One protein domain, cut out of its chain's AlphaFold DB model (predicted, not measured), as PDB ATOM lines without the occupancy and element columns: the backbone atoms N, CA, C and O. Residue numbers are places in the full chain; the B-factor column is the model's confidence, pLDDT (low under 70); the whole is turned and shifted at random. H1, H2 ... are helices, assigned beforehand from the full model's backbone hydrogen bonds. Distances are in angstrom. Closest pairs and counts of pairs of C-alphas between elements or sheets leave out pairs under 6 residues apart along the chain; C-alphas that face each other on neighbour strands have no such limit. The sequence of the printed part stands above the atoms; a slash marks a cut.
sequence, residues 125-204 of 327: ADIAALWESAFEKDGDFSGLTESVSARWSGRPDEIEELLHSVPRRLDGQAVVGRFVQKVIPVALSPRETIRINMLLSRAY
ATOM      1  N   ALA A 125     215.680 146.358 176.384       85.00
ATOM      2  CA  ALA A 125     214.528 146.282 175.487       85.00
ATOM      3  C   ALA A 125     213.203 146.441 176.251       85.00
ATOM      4  O   ALA A 125     212.341 147.211 175.831       85.00
ATOM      5  N   ASP A 126     213.067 145.775 177.402       86.69
ATOM      6  CA  ASP A 126     211.887 145.914 178.265       86.69
ATOM      7  C   ASP A 126     211.751 147.337 178.825       86.69
ATOM      8  O   ASP A 126     210.648 147.877 178.886       86.69
ATOM      9  N   ILE A 127     212.871 147.970 179.192       90.81
ATOM     10  CA  ILE A 127     212.889 149.369 179.626       90.81
ATOM     11  C   ILE A 127     212.431 150.289 178.497       90.81
ATOM     12  O   ILE A 127     211.594 151.149 178.746       90.81
ATOM     13  N   ALA A 128     212.929 150.111 177.269       90.50
ATOM     14  CA  ALA A 128     212.510 150.929 176.132       90.50
ATOM     15  C   ALA A 128     211.008 150.776 175.836       90.50
ATOM     16  O   ALA A 128     210.325 151.773 175.624       90.50
ATOM     17  N   ALA A 129     210.476 149.551 175.888       89.12
ATOM     18  CA  ALA A 129     209.048 149.309 175.700       89.12
ATOM     19  C   ALA A 129     208.198 149.989 176.788       89.12
ATOM     20  O   ALA A 129     207.216 150.663 176.476       89.12
ATOM     21  N   LEU A 130     208.594 149.865 178.063       90.56
ATOM     22  CA  LEU A 130     207.864 150.499 179.161       90.56
ATOM     23  C   LEU A 130     207.992 152.030 179.125       90.56
ATOM     24  O   LEU A 130     207.036 152.727 179.455       90.56
ATOM     25  N   TRP A 131     209.146 152.546 178.692       93.94
ATOM     26  CA  TRP A 131     209.401 153.973 178.506       93.94
ATOM     27  C   TRP A 131     208.427 154.604 177.513       93.94
ATOM     28  O   TRP A 131     207.826 155.624 177.830       93.94
ATOM     29  N   GLU A 132     208.227 153.981 176.350       91.50
ATOM     30  CA  GLU A 132     207.283 154.481 175.341       91.50
ATOM     31  C   GLU A 132     205.846 154.490 175.878       91.50
ATOM     32  O   GLU A 132     205.164 155.512 175.809       91.50
ATOM     33  N   SER A 133     205.412 153.397 176.518       90.88
ATOM     34  CA  SER A 133     204.058 153.312 177.091       90.88
ATOM     35  C   SER A 133     203.803 154.317 178.225       90.88
ATOM     36  O   SER A 133     202.661 154.652 178.529       90.88
ATOM     37  N   ALA A 134     204.852 154.842 178.866       92.56
ATOM     38  CA  ALA A 134     204.699 155.772 179.979       92.56
ATOM     39  C   ALA A 134     204.192 157.159 179.576       92.56
ATOM     40  O   ALA A 134     203.697 157.882 180.445       92.56
ATOM     41  N   PHE A 135     204.305 157.517 178.296       91.00
ATOM     42  CA  PHE A 135     203.762 158.753 177.730       91.00
ATOM     43  C   PHE A 135     202.311 158.613 177.253       91.00
ATOM     44  O   PHE A 135     201.693 159.611 176.888       91.00
ATOM     45  N   GLU A 136     201.741 157.404 177.275       89.12
ATOM     46  CA  GLU A 136     200.321 157.214 176.987       89.12
ATOM     47  C   GLU A 136     199.440 157.953 178.007       89.12
ATOM     48  O   GLU A 136     199.871 158.345 179.101       89.12
ATOM     49  N   LYS A 137     198.165 158.146 177.654       82.62
ATOM     50  CA  LYS A 137     197.188 158.779 178.540       82.62
ATOM     51  C   LYS A 137     197.132 158.025 179.875       82.62
ATOM     52  O   LYS A 137     196.943 156.815 179.894       82.62
ATOM     53  N   ASP A 138     197.287 158.761 180.975       83.94
ATOM     54  CA  ASP A 138     197.351 158.230 182.348       83.94
ATOM     55  C   ASP A 138     198.587 157.340 182.651       83.94
ATOM     56  O   ASP A 138     198.644 156.679 183.689       83.94
ATOM     57  N   GLY A 139     199.615 157.370 181.793       86.50
ATOM     58  CA  GLY A 139     200.895 156.683 181.987       86.50
ATOM     59  C   GLY A 139     201.789 157.295 183.079       86.50
ATOM     60  O   GLY A 139     201.525 158.375 183.621       86.50
ATOM     61  N   ASP A 140     202.903 156.621 183.414       87.62
ATOM     62  CA  ASP A 140     203.808 157.064 184.496       87.62
ATOM     63  C   ASP A 140     204.446 158.422 184.266       87.62
ATOM     64  O   ASP A 140     204.924 159.023 185.232       87.62
ATOM     65  N   PHE A 141     204.461 158.908 183.028       92.19
ATOM     66  CA  PHE A 141     204.990 160.205 182.636       92.19
ATOM     67  C   PHE A 141     203.896 161.211 182.274       92.19
ATOM     68  O   PHE A 141     204.213 162.289 181.786       92.19
ATOM     69  N   SER A 142     202.634 160.955 182.634       86.81
ATOM     70  CA  SER A 142     201.565 161.959 182.554       86.81
ATOM     71  C   SER A 142     201.980 163.276 183.237       86.81
ATOM     72  O   SER A 142     202.397 163.285 184.407       86.81
ATOM     73  N   GLY A 143     201.957 164.395 182.512       87.38
ATOM     74  CA  GLY A 143     202.413 165.694 183.016       87.38
ATOM     75  C   GLY A 143     203.934 165.928 182.971       87.38
ATOM     76  O   GLY A 143     204.389 167.000 183.373       87.38
ATOM     77  N   LEU A 144     204.750 164.935 182.583       91.56
ATOM     78  CA  LEU A 144     206.211 165.077 182.500       91.56
ATOM     79  C   LEU A 144     206.592 165.972 181.323       91.56
ATOM     80  O   LEU A 144     207.378 166.898 181.509       91.56
ATOM     81  N   THR A 145     206.026 165.717 180.143       90.75
ATOM     82  CA  THR A 145     206.312 166.484 178.926       90.75
ATOM     83  C   THR A 145     205.970 167.956 179.123       90.75
ATOM     84  O   THR A 145     206.811 168.812 178.868       90.75
ATOM     85  N   GLU A 146     204.800 168.270 179.685       90.75
ATOM     86  CA  GLU A 146     204.381 169.644 179.968       90.75
ATOM     87  C   GLU A 146     205.296 170.312 180.999       90.75
ATOM     88  O   GLU A 146     205.719 171.456 180.819       90.75
ATOM     89  N   SER A 147     205.644 169.591 182.069       92.06
ATOM     90  CA  SER A 147     206.524 170.106 183.122       92.06
ATOM     91  C   SER A 147     207.928 170.418 182.596       92.06
ATOM     92  O   SER A 147     208.484 171.473 182.908       92.06
ATOM     93  N   VAL A 148     208.504 169.530 181.779       92.06
ATOM     94  CA  VAL A 148     209.821 169.739 181.165       92.06
ATOM     95  C   VAL A 148     209.747 170.834 180.098       92.06
ATOM     96  O   VAL A 148     210.602 171.720 180.090       92.06
ATOM     97  N   SER A 149     208.704 170.841 179.262       91.56
ATOM     98  CA  SER A 149     208.490 171.860 178.229       91.56
ATOM     99  C   SER A 149     208.363 173.263 178.813       91.56
ATOM    100  O   SER A 149     208.868 174.205 178.213       91.56
ATOM    101  N   ALA A 150     207.755 173.423 179.991       91.75
ATOM    102  CA  ALA A 150     207.638 174.721 180.658       91.75
ATOM    103  C   ALA A 150     208.995 175.336 181.054       91.75
ATOM    104  O   ALA A 150     209.080 176.533 181.321       91.75
ATOM    105  N   ARG A 151     210.055 174.520 181.120       93.44
ATOM    106  CA  ARG A 151     211.428 174.935 181.450       93.44
ATOM    107  C   ARG A 151     212.377 174.848 180.251       93.44
ATOM    108  O   ARG A 151     213.568 175.114 180.404       93.44
ATOM    109  N   TRP A 152     211.872 174.466 179.080       92.25
ATOM    110  CA  TRP A 152     212.638 174.340 177.846       92.25
ATOM    111  C   TRP A 152     212.524 175.614 177.006       92.25
ATOM    112  O   TRP A 152     211.447 176.185 176.878       92.25
ATOM    113  N   SER A 153     213.641 176.072 176.436       89.12
ATOM    114  CA  SER A 153     213.681 177.280 175.601       89.12
ATOM    115  C   SER A 153     213.391 177.026 174.116       89.12
ATOM    116  O   SER A 153     213.214 177.990 173.372       89.12
ATOM    117  N   GLY A 154     213.378 175.762 173.675       88.88
ATOM    118  CA  GLY A 154     213.049 175.360 172.303       88.88
ATOM    119  C   GLY A 154     211.555 175.097 172.094       88.88
ATOM    120  O   GLY A 154     210.721 175.491 172.911       88.88
ATOM    121  N   ARG A 155     211.193 174.430 170.990       86.44
ATOM    122  CA  ARG A 155     209.778 174.156 170.687       86.44
ATOM    123  C   ARG A 155     209.229 173.014 171.563       86.44
ATOM    124  O   ARG A 155     209.956 172.052 171.805       86.44
ATOM    125  N   PRO A 156     207.952 173.065 171.990       83.75
ATOM    126  CA  PRO A 156     207.316 171.971 172.732       83.75
ATOM    127  C   PRO A 156     207.361 170.615 172.003       83.75
ATOM    128  O   PRO A 156     207.724 169.609 172.602       83.75
ATOM    129  N   ASP A 157     207.097 170.600 170.695       87.25
ATOM    130  CA  ASP A 157     207.129 169.362 169.896       87.25
ATOM    131  C   ASP A 157     208.525 168.701 169.910       87.25
ATOM    132  O   ASP A 157     208.657 167.480 169.931       87.25
ATOM    133  N   GLU A 158     209.591 169.512 169.950       90.75
ATOM    134  CA  GLU A 158     210.973 169.016 169.976       90.75
ATOM    135  C   GLU A 158     211.306 168.343 171.311       90.75
ATOM    136  O   GLU A 158     212.029 167.347 171.335       90.75
ATOM    137  N   ILE A 159     210.805 168.865 172.440       91.25
ATOM    138  CA  ILE A 159     211.093 168.257 173.745       91.25
ATOM    139  C   ILE A 159     210.352 166.933 173.924       91.25
ATOM    140  O   ILE A 159     210.919 166.004 174.495       91.25
ATOM    141  N   GLU A 160     209.135 166.820 173.398       90.94
ATOM    142  CA  GLU A 160     208.394 165.561 173.367       90.94
ATOM    143  C   GLU A 160     209.183 164.496 172.589       90.94
ATOM    144  O   GLU A 160     209.515 163.443 173.137       90.94
ATOM    145  N   GLU A 161     209.617 164.808 171.365       91.75
ATOM    146  CA  GLU A 161     210.412 163.892 170.541       91.75
ATOM    147  C   GLU A 161     211.754 163.512 171.209       91.75
ATOM    148  O   GLU A 161     212.202 162.356 171.161       91.75
ATOM    149  N   LEU A 162     212.392 164.456 171.910       92.19
ATOM    150  CA  LEU A 162     213.617 164.209 172.679       92.19
ATOM    151  C   LEU A 162     213.398 163.287 173.883       92.19
ATOM    152  O   LEU A 162     214.300 162.505 174.194       92.19
ATOM    153  N   LEU A 163     212.250 163.384 174.558       93.12
ATOM    154  CA  LEU A 163     211.891 162.543 175.701       93.12
ATOM    155  C   LEU A 163     211.548 161.115 175.259       93.12
ATOM    156  O   LEU A 163     212.061 160.162 175.849       93.12
ATOM    157  N   HIS A 164     210.780 160.951 174.180       93.00
ATOM    158  CA  HIS A 164     210.506 159.638 173.586       93.00
ATOM    159  C   HIS A 164     211.787 158.957 173.085       93.00
ATOM    160  O   HIS A 164     212.010 157.767 173.291       93.00
ATOM    161  N   SER A 165     212.710 159.717 172.488       93.31
ATOM    162  CA  SER A 165     213.955 159.163 171.943       93.31
ATOM    163  C   SER A 165     215.042 158.847 172.980       93.31
ATOM    164  O   SER A 165     216.090 158.324 172.590       93.31
ATOM    165  N   VAL A 166     214.825 159.095 174.281       94.38
ATOM    166  CA  VAL A 166     215.825 158.864 175.344       94.38
ATOM    167  C   VAL A 166     216.474 157.472 175.275       94.38
ATOM    168  O   VAL A 166     217.706 157.433 175.219       94.38
ATOM    169  N   PRO A 167     215.737 156.340 175.207       91.62
ATOM    170  CA  PRO A 167     216.363 155.017 175.152       91.62
ATOM    171  C   PRO A 167     217.306 154.841 173.955       91.62
ATOM    172  O   PRO A 167     218.365 154.233 174.088       91.62
ATOM    173  N   ARG A 168     216.965 155.421 172.794       91.38
ATOM    174  CA  ARG A 168     217.812 155.388 171.588       91.38
ATOM    175  C   ARG A 168     219.038 156.293 171.724       91.38
ATOM    176  O   ARG A 168     220.126 155.917 171.303       91.38
ATOM    177  N   ARG A 169     218.880 157.466 172.342       93.19
ATOM    178  CA  ARG A 169     219.946 158.469 172.527       93.19
ATOM    179  C   ARG A 169     221.035 158.042 173.510       93.19
ATOM    180  O   ARG A 169     222.099 158.654 173.518       93.19
ATOM    181  N   LEU A 170     220.791 157.010 174.315       91.75
ATOM    182  CA  LEU A 170     221.817 156.391 175.153       91.75
ATOM    183  C   LEU A 170     222.854 155.598 174.343       91.75
ATOM    184  O   LEU A 170     223.907 155.286 174.886       91.75
ATOM    185  N   ASP A 171     222.593 155.290 173.065       88.75
ATOM    186  CA  ASP A 171     223.579 154.737 172.122       88.75
ATOM    187  C   ASP A 171     224.322 153.498 172.664       88.75
ATOM    188  O   ASP A 171     225.542 153.410 172.650       88.75
ATOM    189  N   GLY A 172     223.603 152.544 173.262       86.88
ATOM    190  CA  GLY A 172     224.220 151.351 173.861       86.88
ATOM    191  C   GLY A 172     224.911 151.589 175.210       86.88
ATOM    192  O   GLY A 172     225.670 150.740 175.668       86.88
ATOM    193  N   GLN A 173     224.703 152.737 175.862       92.62
ATOM    194  CA  GLN A 173     224.956 152.868 177.299       92.62
ATOM    195  C   GLN A 173     223.860 152.174 178.119       92.62
ATOM    196  O   GLN A 173     222.734 151.984 177.652       92.62
ATOM    197  N   ALA A 174     224.175 151.839 179.371       90.81
ATOM    198  CA  ALA A 174     223.198 151.283 180.303       90.81
ATOM    199  C   ALA A 174     221.997 152.228 180.499       90.81
ATOM    200  O   ALA A 174     222.149 153.438 180.670       90.81
ATOM    201  N   VAL A 175     220.778 151.688 180.539       92.19
ATOM    202  CA  VAL A 175     219.567 152.502 180.740       92.19
ATOM    203  C   VAL A 175     219.328 152.747 182.234       92.19
ATOM    204  O   VAL A 175     218.427 152.179 182.845       92.19
ATOM    205  N   VAL A 176     220.188 153.574 182.836       91.56
ATOM    206  CA  VAL A 176     220.172 153.930 184.266       91.56
ATOM    207  C   VAL A 176     219.888 155.418 184.466       91.56
ATOM    208  O   VAL A 176     220.227 156.249 183.619       91.56
ATOM    209  N   GLY A 177     219.306 155.776 185.615       92.69
ATOM    210  CA  GLY A 177     218.797 157.127 185.885       92.69
ATOM    211  C   GLY A 177     219.815 158.239 185.632       92.69
ATOM    212  O   GLY A 177     219.510 159.232 184.975       92.69
ATOM    213  N   ARG A 178     221.069 158.047 186.061       91.69
ATOM    214  CA  ARG A 178     222.140 159.039 185.865       91.69
ATOM    215  C   ARG A 178     222.578 159.229 184.409       91.69
ATOM    216  O   ARG A 178     223.136 160.275 184.093       91.69
ATOM    217  N   PHE A 179     222.370 158.251 183.525       94.75
ATOM    218  CA  PHE A 179     222.642 158.420 182.092       94.75
ATOM    219  C   PHE A 179     221.439 159.039 181.388       94.75
ATOM    220  O   PHE A 179     221.611 159.976 180.611       94.75
ATOM    221  N   VAL A 180     220.225 158.619 181.757       94.62
ATOM    222  CA  VAL A 180     218.975 159.247 181.302       94.62
ATOM    223  C   VAL A 180     218.962 160.748 181.613       94.62
ATOM    224  O   VAL A 180     218.677 161.566 180.743       94.62
ATOM    225  N   GLN A 181     219.368 161.143 182.819       93.44
ATOM    226  CA  GLN A 181     219.474 162.553 183.207       93.44
ATOM    227  C   GLN A 181     220.446 163.359 182.342       93.44
ATOM    228  O   GLN A 181     220.195 164.532 182.090       93.44
ATOM    229  N   LYS A 182     221.547 162.754 181.878       92.31
ATOM    230  CA  LYS A 182     222.552 163.440 181.051       92.31
ATOM    231  C   LYS A 182     222.066 163.702 179.625       92.31
ATOM    232  O   LYS A 182     222.574 164.616 178.983       92.31
ATOM    233  N   VAL A 183     221.125 162.902 179.115       92.94
ATOM    234  CA  VAL A 183     220.591 163.065 177.751       92.94
ATOM    235  C   VAL A 183     219.364 163.977 177.695       92.94
ATOM    236  O   VAL A 183     219.050 164.516 176.630       92.94
ATOM    237  N   ILE A 184     218.677 164.191 178.819       92.69
ATOM    238  CA  ILE A 184     217.553 165.127 178.900       92.69
ATOM    239  C   ILE A 184     218.104 166.564 178.935       92.69
ATOM    240  O   ILE A 184     218.962 166.871 179.761       92.69
ATOM    241  N   PRO A 185     217.640 167.467 178.051       88.94
ATOM    242  CA  PRO A 185     218.275 168.772 177.843       88.94
ATOM    243  C   PRO A 185     217.947 169.815 178.928       88.94
ATOM    244  O   PRO A 185     218.448 170.937 178.884       88.94
ATOM    245  N   VAL A 186     217.108 169.458 179.902       92.25
ATOM    246  CA  VAL A 186     216.685 170.312 181.016       92.25
ATOM    247  C   VAL A 186     216.917 169.569 182.324       92.25
ATOM    248  O   VAL A 186     216.671 168.367 182.421       92.25
ATOM    249  N   ALA A 187     217.344 170.295 183.359       93.19
ATOM    250  CA  ALA A 187     217.452 169.736 184.698       93.19
ATOM    251  C   ALA A 187     216.083 169.238 185.194       93.19
ATOM    252  O   ALA A 187     215.097 169.982 185.225       93.19
ATOM    253  N   LEU A 188     216.037 167.972 185.601       94.56
ATOM    254  CA  LEU A 188     214.848 167.368 186.186       94.56
ATOM    255  C   LEU A 188     214.674 167.824 187.635       94.56
ATOM    256  O   LEU A 188     215.624 167.870 188.417       94.56
ATOM    257  N   SER A 189     213.432 168.086 188.023       94.38
ATOM    258  CA  SER A 189     213.063 168.227 189.427       94.38
ATOM    259  C   SER A 189     213.240 166.896 190.181       94.38
ATOM    260  O   SER A 189     213.241 165.817 189.570       94.38
ATOM    261  N   PRO A 190     213.313 166.922 191.526       92.81
ATOM    262  CA  PRO A 190     213.377 165.700 192.328       92.81
ATOM    263  C   PRO A 190     212.213 164.737 192.058       92.81
ATOM    264  O   PRO A 190     212.415 163.528 191.977       92.81
ATOM    265  N   ARG A 191     210.996 165.260 191.855       92.81
ATOM    266  CA  ARG A 191     209.807 164.442 191.571       92.81
ATOM    267  C   ARG A 191     209.916 163.723 190.227       92.81
ATOM    268  O   ARG A 191     209.569 162.550 190.140       92.81
ATOM    269  N   GLU A 192     210.392 164.406 189.191       94.62
ATOM    270  CA  GLU A 192     210.573 163.817 187.856       94.62
ATOM    271  C   GLU A 192     211.689 162.777 187.858       94.62
ATOM    272  O   GLU A 192     211.523 161.695 187.301       94.62
ATOM    273  N   THR A 193     212.778 163.065 188.571       94.69
ATOM    274  CA  THR A 193     213.868 162.113 188.793       94.69
ATOM    275  C   THR A 193     213.366 160.831 189.455       94.69
ATOM    276  O   THR A 193     213.664 159.740 188.976       94.69
ATOM    277  N   ILE A 194     212.563 160.943 190.520       92.81
ATOM    278  CA  ILE A 194     211.980 159.779 191.199       92.81
ATOM    279  C   ILE A 194     211.060 158.997 190.255       92.81
ATOM    280  O   ILE A 194     211.160 157.777 190.207       92.81
ATOM    281  N   ARG A 195     210.197 159.671 189.477       93.81
ATOM    282  CA  ARG A 195     209.300 159.006 188.509       93.81
ATOM    283  C   ARG A 195     210.082 158.208 187.468       93.81
ATOM    284  O   ARG A 195     209.760 157.048 187.233       93.81
ATOM    285  N   ILE A 196     211.117 158.813 186.887       95.75
ATOM    286  CA  ILE A 196     211.996 158.150 185.919       95.75
ATOM    287  C   ILE A 196     212.691 156.951 186.565       95.75
ATOM    288  O   ILE A 196     212.593 155.846 186.044       95.75
ATOM    289  N   ASN A 197     213.322 157.123 187.726       95.62
ATOM    290  CA  ASN A 197     214.041 156.033 188.392       95.62
ATOM    291  C   ASN A 197     213.114 154.877 188.807       95.62
ATOM    292  O   ASN A 197     213.499 153.714 188.669       95.62
ATOM    293  N   MET A 198     211.894 155.185 189.258       95.19
ATOM    294  CA  MET A 198     210.871 154.182 189.565       95.19
ATOM    295  C   MET A 198     210.490 153.389 188.320       95.19
ATOM    296  O   MET A 198     210.475 152.164 188.379       95.19
ATOM    297  N   LEU A 199     210.254 154.053 187.184       95.31
ATOM    298  CA  LEU A 199     209.936 153.371 185.931       95.31
ATOM    299  C   LEU A 199     211.087 152.478 185.451       95.31
ATOM    300  O   LEU A 199     210.856 151.318 185.110       95.31
ATOM    301  N   LEU A 200     212.320 152.997 185.455       95.94
ATOM    302  CA  LEU A 200     213.506 152.242 185.040       95.94
ATOM    303  C   LEU A 200     213.697 150.994 185.911       95.94
ATOM    304  O   LEU A 200     213.876 149.891 185.392       95.94
ATOM    305  N   SER A 201     213.597 151.154 187.232       95.44
ATOM    306  CA  SER A 201     213.715 150.049 188.185       95.44
ATOM    307  C   SER A 201     212.565 149.053 188.037       95.44
ATOM    308  O   SER A 201     212.800 147.848 188.034       95.44
ATOM    309  N   ARG A 202     211.328 149.526 187.832       94.50
ATOM    310  CA  ARG A 202     210.164 148.662 187.602       94.50
ATOM    311  C   ARG A 202     210.345 147.801 186.357       94.50
ATOM    312  O   ARG A 202     210.186 146.588 186.440       94.50
ATOM    313  N   ALA A 203     210.730 148.402 185.231       93.12
ATOM    314  CA  ALA A 203     211.007 147.686 183.987       93.12
ATOM    315  C   ALA A 203     212.139 146.661 184.146       93.12
ATOM    316  O   ALA A 203     212.029 145.529 183.675       93.12
ATOM    317  N   TYR A 204     213.207 147.037 184.854       94.38
ATOM    318  CA  TYR A 204     214.300 146.133 185.187       94.38
ATOM    319  C   TYR A 204     213.802 144.908 185.970       94.38
ATOM    320  O   TYR A 204     214.073 143.780 185.562       94.38
TER     321      TYR A 204
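AT A GLANCE: This is residues 125 to 204 of the 327 residues of an uncharacterized protein of Streptomyces sp. Ag109_O5-1 (UniProt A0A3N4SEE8). This is a compact knot of short, mostly crossed helices: the longest, H6, runs along one side, packing on H1 with its residues 199 to 204, while H5 stands steeply to it and meets its residue 197 with its own first residue. At the other end of the longest axis, away from H1, H2 and H3 fold back on each other as a helical hairpin, and the little H4 sits between H1 and H5. The printed part has 80 residues, with six named helices, H1 to H6 in chain order, and no named strand; the class is all helix. The whole is compact and rounded, with a radius of gyration of the C-alphas of 11.6 A and spans of 31 by 27 by 22 A.

IN THESE COORDINATES: Find C-alpha 125 at (214.528, 146.282, 175.487); from there H1 runs through residues 125 to 133, 12.7 A from first to last C-alpha. H2 follows at residues 144 to 149. H3 begins at C-alpha 156, at (207.316, 171.971, 172.732), and runs to residue 164, 12.8 A. H4 is residues 166 to 169, and H5 is residues 177 to 183, 10.2 A. Look last at H6, residues 190 to 204, which covers 20.8 A and ends at C-alpha 204, at (214.300, 146.133, 185.187).

HOW THE PARTS SIT: Begin at H1: it touches H6, with residues 199 to 204 of H6 alone, and the closest C-alphas are those of Ile 127 and Ala 203, 5.0 A apart. These two run opposite ways at a steep tilt of 48 degrees. H1 and H4 only just touch, with 3 pairs of C-alphas within 8 A, the closest being Ala 128 and Pro 167 at 5.7 A. H1 and H3 are close but not clearly touching, with the C-alphas of Glu 132 and His 164 6.3 A apart. H2 and H3 form a hairpin, running opposite ways at a steep tilt of 44 degrees; their closest C-alphas, Ser 149 and Pro 156, are 5.6 A apart. H4 touches H5, closest at C-alphas 166 and 180, 6.8 A. H5 touches H6, closest at C-alphas 177 and 197, 5.5 A, at a steep tilt of 67 degrees, only just short of about perpendicular. H3 and H6 are apart. In H1, H2, H3 and H6 each backbone O i to N i+4 pair is within hydrogen-bond range; in H5 2 of 3 are, and H4 is too short for such a pair.

THE WHOLE: The two C-alphas farthest apart are those of Ser 153 and Tyr 204, 32.6 A, while the first and last printed C-alphas are 9.7 A apart. The printed part has no cut. The link from H3 to H4 is tight, the other four are short, and none is long. The mean pLDDT of the printed part is 91.5, and no printed residue is under 70.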